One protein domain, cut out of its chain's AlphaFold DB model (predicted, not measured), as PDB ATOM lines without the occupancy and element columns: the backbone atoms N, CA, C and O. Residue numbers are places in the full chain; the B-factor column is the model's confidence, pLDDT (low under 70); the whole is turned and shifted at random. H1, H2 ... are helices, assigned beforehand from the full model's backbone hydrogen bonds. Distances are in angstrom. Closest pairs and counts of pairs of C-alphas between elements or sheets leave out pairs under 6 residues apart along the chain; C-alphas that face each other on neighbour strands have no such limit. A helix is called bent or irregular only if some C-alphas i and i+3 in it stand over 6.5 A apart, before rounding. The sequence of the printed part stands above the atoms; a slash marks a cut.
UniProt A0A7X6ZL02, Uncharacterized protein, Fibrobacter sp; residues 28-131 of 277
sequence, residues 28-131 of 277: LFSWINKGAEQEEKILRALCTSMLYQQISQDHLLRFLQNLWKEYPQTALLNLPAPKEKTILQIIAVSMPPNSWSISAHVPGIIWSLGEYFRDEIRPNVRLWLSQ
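What this domain is: This is residues 28 to 131 of the 277 residues of an uncharacterized protein of Fibrobacter sp (UniProt A0A7X6ZL02). A long helix, H5, runs along one side of a compact body; H2 packs alongside it, and short H1 folds back on H2. H3 and H4, crossed, bridge H2 to the first residues of H5. The 104 printed residues hold five named helices, H1 to H5, and no named strand: all helix, radius of gyration of the C-alphas 13.4 A, spans 42 by 29 by 22 A.

How they stand to each other: H5, residues 103 to 129, has a kink of 82 degrees near residue 123 and is irregular, C-alphas 123 and 126 being 9.2 A apart. H2, residues 38 to 51, touches it, closest C-alphas Glu 39 and Val 125, 6.9 A. H1, residues 28 to 33, forms a hairpin with H2. H4, residues 84 to 94, touches H5 residues 103 to 107 alone, about perpendicular at 77 degrees. H3, residues 57 to 70, touches H4 at a steep tilt of 49 degrees. Every O i to N i+4 pair is within hydrogen-bond range in H1 to H4, 16 of 23 in H5.

Where its parts are: H5 spans 30.4 A, from C-alpha 103 at (-14.895, -20.110, -10.309) to C-alpha 129 at (-10.919, 3.679, -28.739).

The domain as a whole: The printed part has no cut; the link H3 to H4 is long; no printed residue is under 70 in pLDDT.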
ATOM      1  N   LEU A  28      -4.211  -4.256  -8.445       93.12
ATOM      2  CA  LEU A  28      -4.789  -4.620  -9.736       93.12
ATOM      3  C   LEU A  28      -4.429  -3.594 -10.814       93.12
ATOM      4  O   LEU A  28      -3.943  -3.985 -11.870       93.12
ATOM      5  N   PHE A  29      -4.587  -2.294 -10.547       94.06
ATOM      6  CA  PHE A  29      -4.211  -1.262 -11.513       94.06
ATOM      7  C   PHE A  29      -2.707  -1.269 -11.816       94.06
ATOM      8  O   PHE A  29      -2.307  -1.213 -12.976       94.06
ATOM      9  N   SER A  30      -1.867  -1.444 -10.794       94.44
ATOM     10  CA  SER A  30      -0.418  -1.590 -10.971       94.44
ATOM     11  C   SER A  30      -0.075  -2.771 -11.882       94.44
ATOM     12  O   SER A  30       0.830  -2.675 -12.705       94.44
ATOM     13  N   TRP A  31      -0.801  -3.885 -11.770       94.88
ATOM     14  CA  TRP A  31      -0.640  -5.039 -12.654       94.88
ATOM     15  C   TRP A  31      -1.155  -4.786 -14.078       94.88
ATOM     16  O   TRP A  31      -0.511  -5.227 -15.031       94.88
ATOM     17  N   ILE A  32      -2.262  -4.055 -14.238       95.88
ATOM     18  CA  ILE A  32      -2.765  -3.633 -15.554       95.88
ATOM     19  C   ILE A  32      -1.718  -2.762 -16.257       95.88
ATOM     20  O   ILE A  32      -1.370  -3.023 -17.407       95.88
ATOM     21  N   ASN A  33      -1.164  -1.767 -15.558       94.06
ATOM     22  CA  ASN A  33      -0.231  -0.807 -16.148       94.06
ATOM     23  C   ASN A  33       1.138  -1.416 -16.522       94.06
ATOM     24  O   ASN A  33       1.883  -0.800 -17.276       94.06
ATOM     25  N   LYS A  34       1.455  -2.632 -16.044       93.12
ATOM     26  CA  LYS A  34       2.641  -3.403 -16.469       93.12
ATOM     27  C   LYS A  34       2.548  -3.956 -17.896       93.12
ATOM     28  O   LYS A  34       3.543  -4.495 -18.367       93.12
ATOM     29  N   GLY A  35       1.385  -3.886 -18.553       88.62
ATOM     30  CA  GLY A  35       1.269  -4.273 -19.961       88.62
ATOM     31  C   GLY A  35       2.210  -3.438 -20.831       88.62
ATOM     32  O   GLY A  35       2.247  -2.213 -20.680       88.62
ATOM     33  N   ALA A  36       2.977  -4.095 -21.700       86.81
ATOM     34  CA  ALA A  36       3.988  -3.430 -22.523       86.81
ATOM     35  C   ALA A  36       3.332  -2.556 -23.599       86.81
ATOM     36  O   ALA A  36       3.740  -1.419 -23.828       86.81
ATOM     37  N   GLU A  37       2.267  -3.077 -24.202       91.50
ATOM     38  CA  GLU A  37       1.549  -2.436 -25.296       91.50
ATOM     39  C   GLU A  37       0.145  -1.996 -24.881       91.50
ATOM     40  O   GLU A  37      -0.451  -2.502 -23.924       91.50
ATOM     41  N   GLN A  38      -0.411  -1.050 -25.637       91.81
ATOM     42  CA  GLN A  38      -1.766  -0.541 -25.432       91.81
ATOM     43  C   GLN A  38      -2.814  -1.661 -25.483       91.81
ATOM     44  O   GLN A  38      -3.692  -1.710 -24.623       91.81
ATOM     45  N   GLU A  39      -2.682  -2.590 -26.434       92.50
ATOM     46  CA  GLU A  39      -3.548  -3.769 -26.562       92.50
ATOM     47  C   GLU A  39      -3.517  -4.626 -25.286       92.50
ATOM     48  O   GLU A  39      -4.561  -4.986 -24.738       92.50
ATOM     49  N   GLU A  40      -2.323  -4.885 -24.749       93.06
ATOM     50  CA  GLU A  40      -2.161  -5.679 -23.534       93.06
ATOM     51  C   GLU A  40      -2.754  -4.974 -22.303       93.06
ATOM     52  O   GLU A  40      -3.403  -5.615 -21.473       93.06
ATOM     53  N   LYS A  41      -2.586  -3.651 -22.181       94.75
ATOM     54  CA  LYS A  41      -3.191  -2.870 -21.087       94.75
ATOM     55  C   LYS A  41      -4.720  -2.925 -21.131       94.75
ATOM     56  O   LYS A  41      -5.346  -3.137 -20.090       94.75
ATOM     57  N   ILE A  42      -5.315  -2.792 -22.320       95.38
ATOM     58  CA  ILE A  42      -6.768  -2.919 -22.524       95.38
ATOM     59  C   ILE A  42      -7.231  -4.319 -22.127       95.38
ATOM     60  O   ILE A  42      -8.180  -4.452 -21.353       95.38
ATOM     61  N   LEU A  43      -6.529  -5.359 -22.579       94.50
ATOM     62  CA  LEU A  43      -6.843  -6.742 -22.232       94.50
ATOM     63  C   LEU A  43      -6.805  -6.971 -20.715       94.50
ATOM     64  O   LEU A  43      -7.767  -7.470 -20.125       94.50
ATOM     65  N   ARG A  44      -5.721  -6.558 -20.055       95.75
ATOM     66  CA  ARG A  44      -5.570  -6.671 -18.598       95.75
ATOM     67  C   ARG A  44      -6.691  -5.934 -17.862       95.75
ATOM     68  O   ARG A  44      -7.260  -6.479 -16.908       95.75
ATOM     69  N   ALA A  45      -7.048  -4.727 -18.304       96.06
ATOM     70  CA  ALA A  45      -8.146  -3.953 -17.727       96.06
ATOM     71  C   ALA A  45      -9.505  -4.645 -17.911       96.06
ATOM     72  O   ALA A  45     -10.307  -4.700 -16.970       96.06
ATOM     73  N   LEU A  46      -9.746  -5.220 -19.090       95.75
ATOM     74  CA  LEU A  46     -10.982  -5.920 -19.423       95.75
ATOM     75  C   LEU A  46     -11.135  -7.199 -18.588       95.75
ATOM     76  O   LEU A  46     -12.154  -7.375 -17.912       95.75
ATOM     77  N   CYS A  47     -10.095  -8.038 -18.536       95.56
ATOM     78  CA  CYS A  47     -10.053  -9.233 -17.689       95.56
ATOM     79  C   CYS A  47     -10.280  -8.883 -16.216       95.56
ATOM     80  O   CYS A  47     -11.145  -9.474 -15.568       95.56
ATOM     81  N   THR A  48      -9.566  -7.880 -15.697       95.75
ATOM     82  CA  THR A  48      -9.729  -7.430 -14.306       95.75
ATOM     83  C   THR A  48     -11.169  -7.017 -14.028       95.75
ATOM     84  O   THR A  48     -11.758  -7.433 -13.032       95.75
ATOM     85  N   SER A  49     -11.774  -6.230 -14.917       95.06
ATOM     86  CA  SER A  49     -13.123  -5.701 -14.712       95.06
ATOM     87  C   SER A  49     -14.193  -6.790 -14.729       95.06
ATOM     88  O   SER A  49     -15.115  -6.753 -13.909       95.06
ATOM     89  N   MET A  50     -14.051  -7.780 -15.612       95.06
ATOM     90  CA  MET A  50     -15.018  -8.872 -15.742       95.06
ATOM     91  C   MET A  50     -14.872  -9.940 -14.658       95.06
ATOM     92  O   MET A  50     -15.873 -10.532 -14.242       95.06
ATOM     93  N   LEU A  51     -13.653 -10.162 -14.165       95.38
ATOM     94  CA  LEU A  51     -13.362 -11.170 -13.146       95.38
ATOM     95  C   LEU A  51     -13.459 -10.625 -11.717       95.38
ATOM     96  O   LEU A  51     -13.685 -11.405 -10.796       95.38
ATOM     97  N   TYR A  52     -13.369  -9.308 -11.494       93.31
ATOM     98  CA  TYR A  52     -13.419  -8.735 -10.144       93.31
ATOM     99  C   TYR A  52     -14.840  -8.678  -9.554       93.31
ATOM    100  O   TYR A  52     -15.454  -7.614  -9.406       93.31
ATOM    101  N   GLN A  53     -15.347  -9.856  -9.194       90.06
ATOM    102  CA  GLN A  53     -16.643 -10.103  -8.569       90.06
ATOM    103  C   GLN A  53     -16.517 -11.232  -7.535       90.06
ATOM    104  O   GLN A  53     -15.978 -12.293  -7.835       90.06
ATOM    105  N   GLN A  54     -17.027 -11.002  -6.320       89.31
ATOM    106  CA  GLN A  54     -17.032 -11.994  -5.229       89.31
ATOM    107  C   GLN A  54     -15.642 -12.592  -4.913       89.31
ATOM    108  O   GLN A  54     -15.526 -13.759  -4.566       89.31
ATOM    109  N   ILE A  55     -14.592 -11.779  -5.045       91.56
ATOM    110  CA  ILE A  55     -13.190 -12.141  -4.807       91.56
ATOM    111  C   ILE A  55     -12.454 -10.928  -4.214       91.56
ATOM    112  O   ILE A  55     -12.873  -9.790  -4.447       91.56
ATOM    113  N   SER A  56     -11.399 -11.142  -3.422       89.94
ATOM    114  CA  SER A  56     -10.515 -10.059  -2.959       89.94
ATOM    115  C   SER A  56      -9.565  -9.609  -4.070       89.94
ATOM    116  O   SER A  56      -9.341 -10.340  -5.040       89.94
ATOM    117  N   GLN A  57      -8.984  -8.414  -3.938       91.88
ATOM    118  CA  GLN A  57      -8.008  -7.942  -4.928       91.88
ATOM    119  C   GLN A  57      -6.778  -8.851  -4.988       91.88
ATOM    120  O   GLN A  57      -6.280  -9.128  -6.072       91.88
ATOM    121  N   ASP A  58      -6.322  -9.341  -3.836       91.25
ATOM    122  CA  ASP A  58      -5.131 -10.183  -3.737       91.25
ATOM    123  C   ASP A  58      -5.319 -11.559  -4.397       91.25
ATOM    124  O   ASP A  58      -4.476 -11.990  -5.184       91.25
ATOM    125  N   HIS A  59      -6.453 -12.229  -4.153       93.56
ATOM    126  CA  HIS A  59      -6.756 -13.504  -4.814       93.56
ATOM    127  C   HIS A  59      -6.919 -13.335  -6.324       93.56
ATOM    128  O   HIS A  59      -6.413 -14.156  -7.092       93.56
ATOM    129  N   LEU A  60      -7.589 -12.262  -6.760       95.81
ATOM    130  CA  LEU A  60      -7.725 -11.985  -8.184       95.81
ATOM    131  C   LEU A  60      -6.369 -11.685  -8.825       95.81
ATOM    132  O   LEU A  60      -6.087 -12.191  -9.905       95.81
ATOM    133  N   LEU A  61      -5.520 -10.896  -8.166       95.62
ATOM    134  CA  LEU A  61      -4.190 -10.578  -8.666       95.62
ATOM    135  C   LEU A  61      -3.338 -11.839  -8.823       95.62
ATOM    136  O   LEU A  61      -2.741 -12.025  -9.880       95.62
ATOM    137  N   ARG A  62      -3.315 -12.718  -7.812       96.12
ATOM    138  CA  ARG A  62      -2.604 -14.003  -7.886       96.12
ATOM    139  C   ARG A  62      -3.108 -14.861  -9.043       96.12
ATOM    140  O   ARG A  62      -2.303 -15.376  -9.816       96.12
ATOM    141  N   PHE A  63      -4.429 -14.948  -9.209       97.38
ATOM    142  CA  PHE A  63      -5.038 -15.637 -10.346       97.38
ATOM    143  C   PHE A  63      -4.591 -15.045 -11.685       97.38
ATOM    144  O   PHE A  63      -4.113 -15.779 -12.543       97.38
ATOM    145  N   LEU A  64      -4.690 -13.725 -11.857       97.00
ATOM    146  CA  LEU A  64      -4.313 -13.039 -13.093       97.00
ATOM    147  C   LEU A  64      -2.815 -13.170 -13.399       97.00
ATOM    148  O   LEU A  64      -2.446 -13.342 -14.555       97.00
ATOM    149  N   GLN A  65      -1.950 -13.133 -12.383       96.56
ATOM    150  CA  GLN A  65      -0.509 -13.349 -12.539       96.56
ATOM    151  C   GLN A  65      -0.189 -14.773 -13.003       96.56
ATOM    152  O   GLN A  65       0.583 -14.938 -13.945       96.56
ATOM    153  N   ASN A  66      -0.802 -15.787 -12.389       97.19
ATOM    154  CA  ASN A  66      -0.623 -17.179 -12.805       97.19
ATOM    155  C   ASN A  66      -1.214 -17.429 -14.199       97.19
ATOM    156  O   ASN A  66      -0.604 -18.121 -15.008       97.19
ATOM    157  N   LEU A  67      -2.354 -16.805 -14.510       95.88
ATOM    158  CA  LEU A  67      -2.974 -16.870 -15.829       95.88
ATOM    159  C   LEU A  67      -2.074 -16.265 -16.911       95.88
ATOM    160  O   LEU A  67      -1.897 -16.881 -17.954       95.88
ATOM    161  N   TRP A  68      -1.462 -15.105 -16.655       95.06
ATOM    162  CA  TRP A  68      -0.520 -14.473 -17.589       95.06
ATOM    163  C   TRP A  68       0.824 -15.196 -17.691       95.06
ATOM    164  O   TRP A  68       1.521 -15.043 -18.689       95.06
ATOM    165  N   LYS A  69       1.213 -15.961 -16.667       95.38
ATOM    166  CA  LYS A  69       2.394 -16.828 -16.737       95.38
ATOM    167  C   LYS A  69       2.158 -17.996 -17.697       95.38
ATOM    168  O   LYS A  69       3.059 -18.330 -18.455       95.38
ATOM    169  N   GLU A  70       0.965 -18.585 -17.656       95.94
ATOM    170  CA  GLU A  70       0.564 -19.665 -18.565       95.94
ATOM    171  C   GLU A  70       0.279 -19.144 -19.984       95.94
ATOM    172  O   GLU A  70       0.690 -19.747 -20.972       95.94
ATOM    173  N   TYR A  71      -0.399 -17.999 -20.087       93.81
ATOM    174  CA  TYR A  71      -0.830 -17.387 -21.343       93.81
ATOM    175  C   TYR A  71      -0.306 -15.945 -21.451       93.81
ATOM    176  O   TYR A  71      -1.052 -14.996 -21.184       93.81
ATOM    177  N   PRO A  72       0.973 -15.748 -21.816       89.19
ATOM    178  CA  PRO A  72       1.578 -14.422 -21.855       89.19
ATOM    179  C   PRO A  72       0.970 -13.517 -22.936       89.19
ATOM    180  O   PRO A  72       0.482 -13.976 -23.970       89.19
ATOM    181  N   GLN A  73       1.059 -12.203 -22.705       83.94
ATOM    182  CA  GLN A  73       0.611 -11.152 -23.628       83.94
ATOM    183  C   GLN A  73      -0.862 -11.332 -24.041       83.94
ATOM    184  O   GLN A  73      -1.755 -11.287 -23.196       83.94
ATOM    185  N   THR A  74      -1.121 -11.521 -25.335       80.69
ATOM    186  CA  THR A  74      -2.456 -11.679 -25.914       80.69
ATOM    187  C   THR A  74      -2.792 -13.140 -26.233       80.69
ATOM    188  O   THR A  74      -3.881 -13.423 -26.742       80.69
ATOM    189  N   ALA A  75      -1.904 -14.084 -25.880       85.94
ATOM    190  CA  ALA A  75      -2.090 -15.518 -26.115       85.94
ATOM    191  C   ALA A  75      -3.338 -16.073 -25.420       85.94
ATOM    192  O   ALA A  75      -3.975 -16.978 -25.953       85.94
ATOM    193  N   LEU A  76      -3.737 -15.477 -24.288       85.06
ATOM    194  CA  LEU A  76      -4.964 -15.816 -23.560       85.06
ATOM    195  C   LEU A  76      -6.215 -15.763 -24.450       85.06
ATOM    196  O   LEU A  76      -7.204 -16.439 -24.177       85.06
ATOM    197  N   LEU A  77      -6.172 -14.950 -25.504       81.19
ATOM    198  CA  LEU A  77      -7.298 -14.715 -26.393       81.19
ATOM    199  C   LEU A  77      -7.066 -15.213 -27.815       81.19
ATOM    200  O   LEU A  77      -7.907 -14.974 -28.679       81.19
ATOM    201  N   ASN A  78      -5.951 -15.887 -28.084       86.12
ATOM    202  CA  ASN A  78      -5.718 -16.494 -29.387       86.12
ATOM    203  C   ASN A  78      -6.480 -17.815 -29.508       86.12
ATOM    204  O   ASN A  78      -6.950 -18.382 -28.521       86.12
ATOM    205  N   LEU A  79      -6.622 -18.288 -30.745       88.75
ATOM    206  CA  LEU A  79      -7.047 -19.655 -31.001       88.75
ATOM    207  C   LEU A  79      -5.802 -20.556 -31.100       88.75
ATOM    208  O   LEU A  79      -4.812 -20.138 -31.702       88.75
ATOM    209  N   PRO A  80      -5.837 -21.773 -30.528       89.00
ATOM    210  CA  PRO A  80      -6.949 -22.351 -29.773       89.00
ATOM    211  C   PRO A  80      -7.130 -21.673 -28.408       89.00
ATOM    212  O   PRO A  80      -6.160 -21.329 -27.739       89.00
ATOM    213  N   ALA A  81      -8.385 -21.499 -27.995       89.06
ATOM    214  CA  ALA A  81      -8.687 -20.865 -26.719       89.06
ATOM    215  C   ALA A  81      -8.169 -21.701 -25.527       89.06
ATOM    216  O   ALA A  81      -8.077 -22.933 -25.626       89.06
ATOM    217  N   PRO A  82      -7.871 -21.057 -24.382       91.88
ATOM    218  CA  PRO A  82      -7.427 -21.732 -23.167       91.88
ATOM    219  C   PRO A  82      -8.347 -22.882 -22.752       91.88
ATOM    220  O   PRO A  82      -9.569 -22.742 -22.693       91.88
ATOM    221  N   LYS A  83      -7.751 -24.031 -22.419       94.62
ATOM    222  CA  LYS A  83      -8.507 -25.207 -21.977       94.62
ATOM    223  C   LYS A  83      -9.130 -24.942 -20.610       94.62
ATOM    224  O   LYS A  83      -8.441 -24.531 -19.677       94.62
ATOM    225  N   GLU A  84     -10.407 -25.292 -20.465       96.44
ATOM    226  CA  GLU A  84     -11.155 -25.169 -19.209       96.44
ATOM    227  C   GLU A  84     -10.407 -25.788 -18.019       96.44
ATOM    228  O   GLU A  84     -10.203 -25.130 -16.999       96.44
ATOM    229  N   LYS A  85      -9.913 -27.023 -18.182       97.38
ATOM    230  CA  LYS A  85      -9.155 -27.735 -17.144       97.38
ATOM    231  C   LYS A  85      -7.943 -26.934 -16.653       97.38
ATOM    232  O   LYS A  85      -7.712 -26.879 -15.449       97.38
ATOM    233  N   THR A  86      -7.202 -26.297 -17.561       97.31
ATOM    234  CA  THR A  86      -6.021 -25.492 -17.217       97.31
ATOM    235  C   THR A  86      -6.419 -24.257 -16.413       97.31
ATOM    236  O   THR A  86      -5.831 -23.979 -15.372       97.31
ATOM    237  N   ILE A  87      -7.474 -23.550 -16.828       97.19
ATOM    238  CA  ILE A  87      -7.982 -22.371 -16.109       97.19
ATOM    239  C   ILE A  87      -8.422 -22.747 -14.687       97.19
ATOM    240  O   ILE A  87      -8.058 -22.066 -13.729       97.19
ATOM    241  N   LEU A  88      -9.166 -23.846 -14.529       97.44
ATOM    242  CA  LEU A  88      -9.617 -24.318 -13.216       97.44
ATOM    243  C   LEU A  88      -8.443 -24.743 -12.316       97.44
ATOM    244  O   LEU A  88      -8.459 -24.459 -11.118       97.44
ATOM    245  N   GLN A  89      -7.396 -25.353 -12.881       98.06
ATOM    246  CA  GLN A  89      -6.158 -25.656 -12.151       98.06
ATOM    247  C   GLN A  89      -5.450 -24.380 -11.676       98.06
ATOM    248  O   GLN A  89      -5.024 -24.312 -10.523       98.06
ATOM    249  N   ILE A  90      -5.386 -23.345 -12.521       98.06
ATOM    250  CA  ILE A  90      -4.816 -22.041 -12.154       98.06
ATOM    251  C   ILE A  90      -5.609 -21.405 -11.005       98.06
ATOM    252  O   ILE A  90      -5.009 -20.854 -10.079       98.06
ATOM    253  N   ILE A  91      -6.944 -21.504 -11.006       97.44
ATOM    254  CA  ILE A  91      -7.771 -21.039  -9.880       97.44
ATOM    255  C   ILE A  91      -7.394 -21.789  -8.598       97.44
ATOM    256  O   ILE A  91      -7.123 -21.143  -7.586       97.44
ATOM    257  N   ALA A  92      -7.321 -23.122  -8.651       96.56
ATOM    258  CA  ALA A  92      -7.052 -23.965  -7.487       96.56
ATOM    259  C   ALA A  92      -5.705 -23.660  -6.804       96.56
ATOM    260  O   ALA A  92      -5.615 -23.729  -5.581       96.56
ATOM    261  N   VAL A  93      -4.673 -23.284  -7.566       96.81
ATOM    262  CA  VAL A  93      -3.363 -22.902  -6.998       96.81
ATOM    263  C   VAL A  93      -3.291 -21.436  -6.559       96.81
ATOM    264  O   VAL A  93      -2.394 -21.060  -5.806       96.81
ATOM    265  N   SER A  94      -4.210 -20.586  -7.023       96.38
ATOM    266  CA  SER A  94      -4.164 -19.139  -6.765       96.38
ATOM    267  C   SER A  94      -4.882 -18.724  -5.480       96.38
ATOM    268  O   SER A  94      -4.598 -17.654  -4.935       96.38
ATOM    269  N   MET A  95      -5.823 -19.537  -4.997       94.19
ATOM    270  CA  MET A  95      -6.677 -19.199  -3.858       94.19
ATOM    271  C   MET A  95      -7.238 -20.449  -3.161       94.19
ATOM    272  O   MET A  95      -7.280 -21.515  -3.771       94.19
ATOM    273  N   PRO A  96      -7.694 -20.339  -1.896       92.50
ATOM    274  CA  PRO A  96      -8.268 -21.471  -1.172       92.50
ATOM    275  C   PRO A  96      -9.492 -22.076  -1.884       92.50
ATOM    276  O   PRO A  96     -10.238 -21.337  -2.542       92.50
ATOM    277  N   PRO A  97      -9.765 -23.384  -1.704       89.94
ATOM    278  CA  PRO A  97     -10.971 -24.016  -2.234       89.94
ATOM    279  C   PRO A  97     -12.241 -23.266  -1.813       89.94
ATOM    280  O   PRO A  97     -12.331 -22.760  -0.695       89.94
ATOM    281  N   ASN A  98     -13.228 -23.188  -2.711       87.69
ATOM    282  CA  ASN A  98     -14.533 -22.539  -2.487       87.69
ATOM    283  C   ASN A  98     -14.487 -21.042  -2.113       87.69
ATOM    284  O   ASN A  98     -15.516 -20.461  -1.775       87.69
ATOM    285  N   SER A  99     -13.324 -20.386  -2.206       89.19
ATOM    286  CA  SER A  99     -13.187 -18.954  -1.898       89.19
ATOM    287  C   SER A  99     -13.756 -18.036  -2.985       89.19
ATOM    288  O   SER A  99     -13.989 -16.854  -2.727       89.19
ATOM    289  N   TRP A 100     -14.008 -18.574  -4.183       94.56
ATOM    290  CA  TRP A 100     -14.569 -17.843  -5.313       94.56
ATOM    291  C   TRP A 100     -15.776 -18.579  -5.896       94.56
ATOM    292  O   TRP A 100     -15.650 -19.553  -6.643       94.56
ATOM    293  N   SER A 101     -16.964 -18.085  -5.549       94.12
ATOM    294  CA  SER A 101     -18.270 -18.692  -5.856       94.12
ATOM    295  C   SER A 101     -18.570 -18.850  -7.347       94.12
ATOM    296  O   SER A 101     -19.390 -19.681  -7.719       94.12
ATOM    297  N   ILE A 102     -17.917 -18.065  -8.204       94.00
ATOM    298  CA  ILE A 102     -18.125 -18.085  -9.656       94.00
ATOM    299  C   ILE A 102     -17.000 -18.794 -10.418       94.00
ATOM    300  O   ILE A 102     -16.950 -18.698 -11.641       94.00
ATOM    301  N   SER A 103     -16.080 -19.466  -9.717       95.69
ATOM    302  CA  SER A 103     -14.895 -20.110 -10.309       95.69
ATOM    303  C   SER A 103     -15.229 -21.025 -11.493       95.69
ATOM    304  O   SER A 103     -14.558 -20.951 -12.519       95.69
ATOM    305  N   ALA A 104     -16.321 -21.792 -11.411       95.75
ATOM    306  CA  ALA A 104     -16.796 -22.654 -12.497       95.75
ATOM    307  C   ALA A 104     -17.183 -21.892 -13.784       95.75
ATOM    308  O   ALA A 104     -17.132 -22.450 -14.873       95.75
ATOM    309  N   HIS A 105     -17.543 -20.608 -13.689       96.50
ATOM    310  CA  HIS A 105     -17.899 -19.779 -14.847       96.50
ATOM    311  C   HIS A 105     -16.699 -19.049 -15.463       96.50
ATOM    312  O   HIS A 105     -16.817 -18.506 -16.562       96.50
ATOM    313  N   VAL A 106     -15.553 -19.001 -14.779       96.44
ATOM    314  CA  VAL A 106     -14.364 -18.253 -15.226       96.44
ATOM    315  C   VAL A 106     -13.867 -18.682 -16.613       96.44
ATOM    316  O   VAL A 106     -13.582 -17.786 -17.409       96.44
ATOM    317  N   PRO A 107     -13.825 -19.982 -16.970       96.50
ATOM    318  CA  PRO A 107     -13.500 -20.403 -18.332       96.50
ATOM    319  C   PRO A 107     -14.411 -19.774 -19.394       96.50
ATOM    320  O   PRO A 107     -13.924 -19.207 -20.368       96.50
ATOM    321  N   GLY A 108     -15.727 -19.775 -19.157       96.38
ATOM    322  CA  GLY A 108     -16.700 -19.135 -20.048       96.38
ATOM    323  C   GLY A 108     -16.538 -17.613 -20.122       96.38
ATOM    324  O   GLY A 108     -16.694 -17.028 -21.194       96.38
ATOM    325  N   ILE A 109     -16.169 -16.963 -19.009       95.75
ATOM    326  CA  ILE A 109     -15.832 -15.532 -18.999       95.75
ATOM    327  C   ILE A 109     -14.632 -15.276 -19.915       95.75
ATOM    328  O   ILE A 109     -14.718 -14.413 -20.782       95.75
ATOM    329  N   ILE A 110     -13.537 -16.027 -19.752       95.56
ATOM    330  CA  ILE A 110     -12.319 -15.868 -20.561       95.56
ATOM    331  C   ILE A 110     -12.612 -16.119 -22.043       95.56
ATOM    332  O   ILE A 110     -12.175 -15.334 -22.881       95.56
ATOM    333  N   TRP A 111     -13.405 -17.144 -22.365       95.06
ATOM    334  CA  TRP A 111     -13.812 -17.418 -23.742       95.06
ATOM    335  C   TRP A 111     -14.573 -16.243 -24.361       95.06
ATOM    336  O   TRP A 111     -14.179 -15.739 -25.412       95.06
ATOM    337  N   SER A 112     -15.624 -15.766 -23.683       95.44
ATOM    338  CA  SER A 112     -16.447 -14.653 -24.171       95.44
ATOM    339  C   SER A 112     -15.649 -13.353 -24.300       95.44
ATOM    340  O   SER A 112     -15.924 -12.557 -25.194       95.44
ATOM    341  N   LEU A 113     -14.663 -13.133 -23.425       95.44
ATOM    342  CA  LEU A 113     -13.732 -12.014 -23.550       95.44
ATOM    343  C   LEU A 113     -12.836 -12.165 -24.776       95.44
ATOM    344  O   LEU A 113     -12.632 -11.189 -25.488       95.44
ATOM    345  N   GLY A 114     -12.302 -13.363 -25.013       94.75
ATOM    346  CA  GLY A 114     -11.422 -13.625 -26.144       94.75
ATOM    347  C   GLY A 114     -12.118 -13.473 -27.485       94.75
ATOM    348  O   GLY A 114     -11.541 -12.882 -28.388       94.75
ATOM    349  N   GLU A 115     -13.351 -13.960 -27.600       95.12
ATOM    350  CA  GLU A 115     -14.206 -13.751 -28.776       95.12
ATOM    351  C   GLU A 115     -14.403 -12.262 -29.056       95.12
ATOM    352  O   GLU A 115     -13.911 -11.761 -30.062       95.12
ATOM    353  N   TYR A 116     -14.960 -11.522 -28.093       96.19
ATOM    354  CA  TYR A 116     -15.170 -10.082 -28.236       96.19
ATOM    355  C   TYR A 116     -13.879  -9.325 -28.575       96.19
ATOM    356  O   TYR A 116     -13.855  -8.452 -29.432       96.19
ATOM    357  N   PHE A 117     -12.774  -9.652 -27.912       95.38
ATOM    358  CA  PHE A 117     -11.518  -8.952 -28.132       95.38
ATOM    359  C   PHE A 117     -10.934  -9.212 -29.525       95.38
ATOM    360  O   PHE A 117     -10.399  -8.284 -30.129       95.38
ATOM    361  N   ARG A 118     -11.024 -10.446 -30.037       94.62
ATOM    362  CA  ARG A 118     -10.572 -10.780 -31.395       94.62
ATOM    363  C   ARG A 118     -11.424 -10.104 -32.460       94.62
ATOM    364  O   ARG A 118     -10.859  -9.657 -33.454       94.62
ATOM    365  N   ASP A 119     -12.729 -10.033 -32.235       94.69
ATOM    366  CA  ASP A 119     -13.685  -9.609 -33.258       94.69
ATOM    367  C   ASP A 119     -13.882  -8.085 -33.266       94.69
ATOM    368  O   ASP A 119     -14.037  -7.488 -34.328       94.69
ATOM    369  N   GLU A 120     -13.813  -7.434 -32.099       95.44
ATOM    370  CA  GLU A 120     -14.182  -6.019 -31.946       95.44
ATOM    371  C   GLU A 120     -12.988  -5.111 -31.613       95.44
ATOM    372  O   GLU A 120     -12.913  -3.992 -32.118       95.44
ATOM    373  N   ILE A 121     -12.046  -5.559 -30.769       94.25
ATOM    374  CA  ILE A 121     -10.943  -4.704 -30.281       94.25
ATOM    375  C   ILE A 121      -9.705  -4.813 -31.173       94.25
ATOM    376  O   ILE A 121      -9.192  -3.808 -31.670       94.25
ATOM    377  N   ARG A 122      -9.189  -6.032 -31.351       92.44
ATOM    378  CA  ARG A 122      -7.911  -6.298 -32.020       92.44
ATOM    379  C   ARG A 122      -7.846  -5.821 -33.475       92.44
ATOM    380  O   ARG A 122      -6.780  -5.328 -33.841       92.44
ATOM    381  N   PRO A 123      -8.906  -5.915 -34.305       94.25
ATOM    382  CA  PRO A 123      -8.804  -5.525 -35.710       94.25
ATOM    383  C   PRO A 123      -8.355  -4.074 -35.884       94.25
ATOM    384  O   PRO A 123      -7.596  -3.768 -36.801       94.25
ATOM    385  N   ASN A 124      -8.789  -3.181 -34.984       93.38
ATOM    386  CA  ASN A 124      -8.315  -1.805 -34.948       93.38
ATOM    387  C   ASN A 124      -8.536  -1.165 -33.567       93.38
ATOM    388  O   ASN A 124      -9.538  -0.491 -33.327       93.38
ATOM    389  N   VAL A 125      -7.549  -1.310 -32.676       92.75
ATOM    390  CA  VAL A 125      -7.595  -0.759 -31.307       92.75
ATOM    391  C   VAL A 125      -7.828   0.754 -31.297       92.75
ATOM    392  O   VAL A 125      -8.533   1.265 -30.429       92.75
ATOM    393  N   ARG A 126      -7.250   1.489 -32.258       91.62
ATOM    394  CA  ARG A 126      -7.388   2.952 -32.331       91.62
ATOM    395  C   ARG A 126      -8.813   3.363 -32.682       91.62
ATOM    396  O   ARG A 126      -9.362   4.223 -32.006       91.62
ATOM    397  N   LEU A 127      -9.404   2.723 -33.692       91.12
ATOM    398  CA  LEU A 127     -10.797   2.957 -34.083       91.12
ATOM    399  C   LEU A 127     -11.768   2.530 -32.975       91.12
ATOM    400  O   LEU A 127     -12.760   3.201 -32.713       91.12
ATOM    401  N   TRP A 128     -11.476   1.426 -32.289       93.56
ATOM    402  CA  TRP A 128     -12.285   0.991 -31.156       93.56
ATOM    403  C   TRP A 128     -12.235   2.006 -29.996       93.56
ATOM    404  O   TRP A 128     -13.262   2.317 -29.398       93.56
ATOM    405  N   LEU A 129     -11.069   2.606 -29.729       91.62
ATOM    406  CA  LEU A 129     -10.919   3.679 -28.739       91.62
ATOM    407  C   LEU A 129     -11.467   5.041 -29.186       91.62
ATOM    408  O   LEU A 129     -11.626   5.912 -28.339       91.62
ATOM    409  N   SER A 130     -11.765   5.261 -30.465       89.44
ATOM    410  CA  SER A 130     -12.410   6.506 -30.906       89.44
ATOM    411  C   SER A 130     -13.938   6.455 -30.783       89.44
ATOM    412  O   SER A 130     -14.620   7.415 -31.125       89.44
ATOM    413  N   GLN A 131     -14.507   5.338 -30.315       88.56
ATOM    414  CA  GLN A 131     -15.946   5.221 -30.095       88.56
ATOM    415  C   GLN A 131     -16.430   6.166 -28.987       88.56
ATOM    416  O   GLN A 131     -15.737   6.399 -27.991       88.56
TER     417      GLN A 131